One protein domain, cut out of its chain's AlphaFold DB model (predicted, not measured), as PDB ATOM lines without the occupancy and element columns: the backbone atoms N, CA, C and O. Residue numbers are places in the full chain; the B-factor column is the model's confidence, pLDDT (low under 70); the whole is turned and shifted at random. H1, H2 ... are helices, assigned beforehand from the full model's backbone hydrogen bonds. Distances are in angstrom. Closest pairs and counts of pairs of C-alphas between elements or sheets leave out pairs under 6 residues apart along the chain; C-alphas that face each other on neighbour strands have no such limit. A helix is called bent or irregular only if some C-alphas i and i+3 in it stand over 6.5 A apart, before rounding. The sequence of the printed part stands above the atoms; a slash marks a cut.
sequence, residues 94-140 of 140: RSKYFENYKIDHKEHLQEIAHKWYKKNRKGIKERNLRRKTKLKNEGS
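This is residues 94 to 140 of the 140 residues of an uncharacterized protein of marine sediment metagenome (UniProt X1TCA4). A long helix, H2, bends into two arms about perpendicular to each other, and the shorter H1 makes another corner at the start of arm H2a; the three rods form a wide open U with no core. The printed part has 47 residues with two named helices, H1 then H2, and no named strand: all helix. It is extended, with a radius of gyration of the C-alphas of 16.8 A, and flat, spanning 46 by 25 by 11 A.

H2, residues 106 to 138, was assigned as one helix by its hydrogen bonds but is bent: C-alphas 119 and 122 are 8.1 A apart. H2a, residues 106 to 119, measures 20.1 A; H2b, residues 122 to 138, measures 24.6 A and ends at C-alpha 138 (137.755, 188.529, 156.312). H1, residues 94 to 104, measures 15.2 A from C-alpha 94 (102.250, 169.725, 164.930).

H2a and H2b are about perpendicular, at 78 degrees. H1 and H2a are close but not clearly touching; their closest C-alphas, of Lys 102 and Leu 109, are 7.5 A apart, and their lines are about perpendicular at 81 degrees. H1 and H2b are apart. In H1, H2a and H2b every O i to N i+4 pair is within hydrogen-bond range.

The C-alphas farthest apart, of Asp 104 and Ser 140, are 47.0 A apart. The printed part has no cut, and the link from H1 to H2 is tight. Residues 111 to 140 stand free. Residues 94 and 137 to 140 are under pLDDT 70.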
ATOM      1  N   ARG A  94     102.523 168.394 165.454       69.25
ATOM      2  CA  ARG A  94     102.250 169.725 164.930       69.25
ATOM      3  C   ARG A  94     103.028 169.965 163.638       69.25
ATOM      4  O   ARG A  94     102.590 170.787 162.836       69.25
ATOM      5  N   SER A  95     104.128 169.241 163.425       74.50
ATOM      6  CA  SER A  95     104.926 169.286 162.198       74.50
ATOM      7  C   SER A  95     104.083 168.827 161.020       74.50
ATOM      8  O   SER A  95     103.980 169.572 160.052       74.50
ATOM      9  N   LYS A  96     103.364 167.705 161.158       79.69
ATOM     10  CA  LYS A  96     102.449 167.203 160.124       79.69
ATOM     11  C   LYS A  96     101.319 168.182 159.797       79.69
ATOM     12  O   LYS A  96     101.005 168.397 158.630       79.69
ATOM     13  N   TYR A  97     100.734 168.835 160.808       80.50
ATOM     14  CA  TYR A  97      99.743 169.899 160.577       80.50
ATOM     15  C   TYR A  97     100.334 171.060 159.762       80.50
ATOM     16  O   TYR A  97      99.726 171.503 158.792       80.50
ATOM     17  N   PHE A  98     101.516 171.557 160.142       82.62
ATOM     18  CA  PHE A  98     102.167 172.658 159.428       82.62
ATOM     19  C   PHE A  98     102.661 172.256 158.036       82.62
ATOM     20  O   PHE A  98     102.681 173.098 157.143       82.62
ATOM     21  N   GLU A  99     103.078 171.009 157.851       88.94
ATOM     22  CA  GLU A  99     103.482 170.456 156.562       88.94
ATOM     23  C   GLU A  99     102.297 170.418 155.600       88.94
ATOM     24  O   GLU A  99     102.370 171.036 154.539       88.94
ATOM     25  N   ASN A 100     101.173 169.835 156.022       90.69
ATOM     26  CA  ASN A 100      99.938 169.841 155.240       90.69
ATOM     27  C   ASN A 100      99.475 171.271 154.951       90.69
ATOM     28  O   ASN A 100      99.242 171.617 153.802       90.69
ATOM     29  N   TYR A 101      99.474 172.151 155.957       91.31
ATOM     30  CA  TYR A 101      99.123 173.559 155.768       91.31
ATOM     31  C   TYR A 101     100.014 174.248 154.720       91.31
ATOM     32  O   TYR A 101      99.536 175.026 153.900       91.31
ATOM     33  N   LYS A 102     101.323 173.971 154.709       91.25
ATOM     34  CA  LYS A 102     102.234 174.517 153.692       91.25
ATOM     35  C   LYS A 102     101.949 173.967 152.298       91.25
ATOM     36  O   LYS A 102     102.128 174.711 151.337       91.25
ATOM     37  N   ILE A 103     101.571 172.695 152.189       93.75
ATOM     38  CA  ILE A 103     101.234 172.045 150.919       93.75
ATOM     39  C   ILE A 103      99.913 172.610 150.387       93.75
ATOM     40  O   ILE A 103      99.889 173.150 149.282       93.75
ATOM     41  N   ASP A 104      98.862 172.585 151.204       95.56
ATOM     42  CA  ASP A 104      97.506 173.008 150.844       95.56
ATOM     43  C   ASP A 104      97.436 174.505 150.517       95.56
ATOM     44  O   ASP A 104      96.687 174.933 149.642       95.56
ATOM     45  N   HIS A 105      98.255 175.318 151.190       95.50
ATOM     46  CA  HIS A 105      98.298 176.768 150.994       95.50
ATOM     47  C   HIS A 105      99.547 177.242 150.241       95.50
ATOM     48  O   HIS A 105      99.898 178.425 150.308       95.50
ATOM     49  N   LYS A 106     100.232 176.348 149.515       95.81
ATOM     50  CA  LYS A 106     101.517 176.627 148.852       95.81
ATOM     51  C   LYS A 106     101.477 177.882 147.983       95.81
ATOM     52  O   LYS A 106     102.344 178.742 148.123       95.81
ATOM     53  N   GLU A 107     100.476 178.005 147.117       95.94
ATOM     54  CA  GLU A 107     100.359 179.129 146.178       95.94
ATOM     55  C   GLU A 107     100.138 180.459 146.906       95.94
ATOM     56  O   GLU A 107     100.824 181.444 146.635       95.94
ATOM     57  N   HIS A 108      99.255 180.473 147.906       96.44
ATOM     58  CA  HIS A 108      98.991 181.661 148.715       96.44
ATOM     59  C   HIS A 108     100.235 182.112 149.497       96.44
ATOM     60  O   HIS A 108     100.580 183.297 149.520       96.44
ATOM     61  N   LEU A 109     100.959 181.162 150.098       95.00
ATOM     62  CA  LEU A 109     102.212 181.438 150.801       95.00
ATOM     63  C   LEU A 109     103.288 181.975 149.847       95.00
ATOM     64  O   LEU A 109     104.015 182.907 150.201       95.00
ATOM     65  N   GLN A 110     103.372 181.433 148.628       95.25
ATOM     66  CA  GLN A 110     104.271 181.930 147.585       95.25
ATOM     67  C   GLN A 110     103.905 183.350 147.146       95.25
ATOM     68  O   GLN A 110     104.794 184.187 146.988       95.25
ATOM     69  N   GLU A 111     102.618 183.655 147.003       96.81
ATOM     70  CA  GLU A 111     102.149 184.989 146.640       96.81
ATOM     71  C   GLU A 111     102.507 186.026 147.716       96.81
ATOM     72  O   GLU A 111     103.043 187.096 147.404       96.81
ATOM     73  N   ILE A 112     102.283 185.695 148.994       96.19
ATOM     74  CA  ILE A 112     102.694 186.528 150.133       96.19
ATOM     75  C   ILE A 112     104.209 186.751 150.107       96.19
ATOM     76  O   ILE A 112     104.670 187.894 150.206       96.19
ATOM     77  N   ALA A 113     104.989 185.678 149.937       95.31
ATOM     78  CA  ALA A 113     106.444 185.753 149.880       95.31
ATOM     79  C   ALA A 113     106.923 186.627 148.710       95.31
ATOM     80  O   ALA A 113     107.807 187.470 148.887       95.31
ATOM     81  N   HIS A 114     106.302 186.495 147.536       96.75
ATOM     82  CA  HIS A 114     106.599 187.300 146.356       96.75
ATOM     83  C   HIS A 114     106.291 188.786 146.586       96.75
ATOM     84  O   HIS A 114     107.141 189.642 146.320       96.75
ATOM     85  N   LYS A 115     105.118 189.112 147.150       97.44
ATOM     86  CA  LYS A 115     104.745 190.491 147.513       97.44
ATOM     87  C   LYS A 115     105.750 191.097 148.492       97.44
ATOM     88  O   LYS A 115     106.232 192.214 148.273       97.44
ATOM     89  N   TRP A 116     106.117 190.351 149.536       96.62
ATOM     90  CA  TRP A 116     107.107 190.793 150.515       96.62
ATOM     91  C   TRP A 116     108.480 191.016 149.870       96.62
ATOM     92  O   TRP A 116     109.089 192.067 150.073       96.62
ATOM     93  N   TYR A 117     108.949 190.081 149.039       94.62
ATOM     94  CA  TYR A 117     110.229 190.201 148.344       94.62
ATOM     95  C   TYR A 117     110.258 191.417 147.414       94.62
ATOM     96  O   TYR A 117     111.215 192.192 147.445       94.62
ATOM     97  N   LYS A 118     109.197 191.639 146.626       94.75
ATOM     98  CA  LYS A 118     109.091 192.787 145.713       94.75
ATOM     99  C   LYS A 118     109.189 194.112 146.471       94.75
ATOM    100  O   LYS A 118     109.945 194.987 146.049       94.75
ATOM    101  N   LYS A 119     108.503 194.228 147.615       95.88
ATOM    102  CA  LYS A 119     108.549 195.417 148.485       95.88
ATOM    103  C   LYS A 119     109.931 195.634 149.116       95.88
ATOM    104  O   LYS A 119     110.383 196.769 149.217       95.88
ATOM    105  N   ASN A 120     110.626 194.561 149.496       94.81
ATOM    106  CA  ASN A 120     111.897 194.629 150.231       94.81
ATOM    107  C   ASN A 120     113.150 194.451 149.348       94.81
ATOM    108  O   ASN A 120     114.272 194.395 149.853       94.81
ATOM    109  N   ARG A 121     112.990 194.383 148.019       92.62
ATOM    110  CA  ARG A 121     114.042 193.996 147.062       92.62
ATOM    111  C   ARG A 121     115.341 194.792 147.205       92.62
ATOM    112  O   ARG A 121     116.416 194.197 147.156       92.62
ATOM    113  N   LYS A 122     115.263 196.121 147.351       92.94
ATOM    114  CA  LYS A 122     116.450 196.997 147.433       92.94
ATOM    115  C   LYS A 122     117.282 196.697 148.684       92.94
ATOM    116  O   LYS A 122     118.453 196.356 148.552       92.94
ATOM    117  N   GLY A 123     116.649 196.697 149.859       93.06
ATOM    118  CA  GLY A 123     117.323 196.394 151.125       93.06
ATOM    119  C   GLY A 123     117.877 194.966 151.185       93.06
ATOM    120  O   GLY A 123     118.952 194.739 151.735       93.06
ATOM    121  N   ILE A 124     117.206 193.992 150.553       91.88
ATOM    122  CA  ILE A 124     117.738 192.623 150.433       91.88
ATOM    123  C   ILE A 124     119.039 192.615 149.619       91.88
ATOM    124  O   ILE A 124     120.012 191.995 150.047       91.88
ATOM    125  N   LYS A 125     119.071 193.298 148.467       92.12
ATOM    126  CA  LYS A 125     120.267 193.373 147.612       92.12
ATOM    127  C   LYS A 125     121.433 194.058 148.320       92.12
ATOM    128  O   LYS A 125     122.540 193.531 148.294       92.12
ATOM    129  N   GLU A 126     121.175 195.182 148.976       93.06
ATOM    130  CA  GLU A 126     122.180 195.938 149.726       93.06
ATOM    131  C   GLU A 126     122.773 195.111 150.874       93.06
ATOM    132  O   GLU A 126     123.991 194.975 150.995       93.06
ATOM    133  N   ARG A 127     121.916 194.443 151.655       90.50
ATOM    134  CA  ARG A 127     122.345 193.518 152.711       90.50
ATOM    135  C   ARG A 127     123.188 192.362 152.166       90.50
ATOM    136  O   ARG A 127     124.192 192.004 152.781       90.50
ATOM    137  N   ASN A 128     122.791 191.770 151.040       92.25
ATOM    138  CA  ASN A 128     123.537 190.676 150.414       92.25
ATOM    139  C   ASN A 128     124.905 191.149 149.903       92.25
ATOM    140  O   ASN A 128     125.895 190.442 150.083       92.25
ATOM    141  N   LEU A 129     124.973 192.352 149.325       92.12
ATOM    142  CA  LEU A 129     126.224 192.966 148.890       92.12
ATOM    143  C   LEU A 129     127.159 193.201 150.082       92.12
ATOM    144  O   LEU A 129     128.298 192.748 150.043       92.12
ATOM    145  N   ARG A 130     126.652 193.790 151.175       90.25
ATOM    146  CA  ARG A 130     127.412 194.016 152.415       90.25
ATOM    147  C   ARG A 130     127.953 192.721 153.028       90.25
ATOM    148  O   ARG A 130     129.076 192.693 153.520       90.25
ATOM    149  N   ARG A 131     127.169 191.636 153.014       88.12
ATOM    150  CA  ARG A 131     127.644 190.313 153.466       88.12
ATOM    151  C   ARG A 131     128.774 189.793 152.579       88.12
ATOM    152  O   ARG A 131     129.770 189.307 153.100       88.12
ATOM    153  N   LYS A 132     128.638 189.924 151.257       89.31
ATOM    154  CA  LYS A 132     129.649 189.475 150.291       89.31
ATOM    155  C   LYS A 132     130.958 190.259 150.413       89.31
ATOM    156  O   LYS A 132     132.021 189.661 150.314       89.31
ATOM    157  N   THR A 133     130.894 191.572 150.631       85.69
ATOM    158  CA  THR A 133     132.090 192.401 150.844       85.69
ATOM    159  C   THR A 133     132.767 192.073 152.170       85.69
ATOM    160  O   THR A 133     133.982 191.949 152.205       85.69
ATOM    161  N   LYS A 134     131.994 191.844 153.241       82.81
ATOM    162  CA  LYS A 134     132.535 191.434 154.542       82.81
ATOM    163  C   LYS A 134     133.280 190.091 154.462       82.81
ATOM    164  O   LYS A 134     134.429 190.024 154.865       82.81
ATOM    165  N   LEU A 135     132.671 189.078 153.838       81.12
ATOM    166  CA  LEU A 135     133.301 187.763 153.637       81.12
ATOM    167  C   LEU A 135     134.583 187.826 152.789       81.12
ATOM    168  O   LEU A 135     135.494 187.041 153.012       81.12
ATOM    169  N   LYS A 136     134.664 188.749 151.822       75.75
ATOM    170  CA  LYS A 136     135.887 188.962 151.030       75.75
ATOM    171  C   LYS A 136     137.007 189.627 151.829       75.75
ATOM    172  O   LYS A 136     138.162 189.315 151.592       75.75
ATOM    173  N   ASN A 137     136.660 190.528 152.741       68.69
ATOM    174  CA  ASN A 137     137.632 191.256 153.555       68.69
ATOM    175  C   ASN A 137     138.136 190.435 154.755       68.69
ATOM    176  O   ASN A 137     139.194 190.738 155.280       68.69
ATOM    177  N   GLU A 138     137.378 189.430 155.207       65.06
ATOM    178  CA  GLU A 138     137.755 188.529 156.312       65.06
ATOM    179  C   GLU A 138     138.502 187.266 155.839       65.06
ATOM    180  O   GLU A 138     139.042 186.534 156.661       65.06
ATOM    181  N   GLY A 139     138.510 186.992 154.530       56.97
ATOM    182  CA  GLY A 139     139.177 185.834 153.922       56.97
ATOM    183  C   GLY A 139     140.386 186.182 153.049       56.97
ATOM    184  O   GLY A 139     140.792 185.331 152.260       56.97
ATOM    185  N   SER A 140     140.905 187.412 153.137       48.31
ATOM    186  CA  SER A 140     142.053 187.912 152.370       48.31
ATOM    187  C   SER A 140     143.155 188.437 153.274       48.31
ATOM    188  O   SER A 140     142.843 188.829 154.418       48.31
TER     189      SER A 140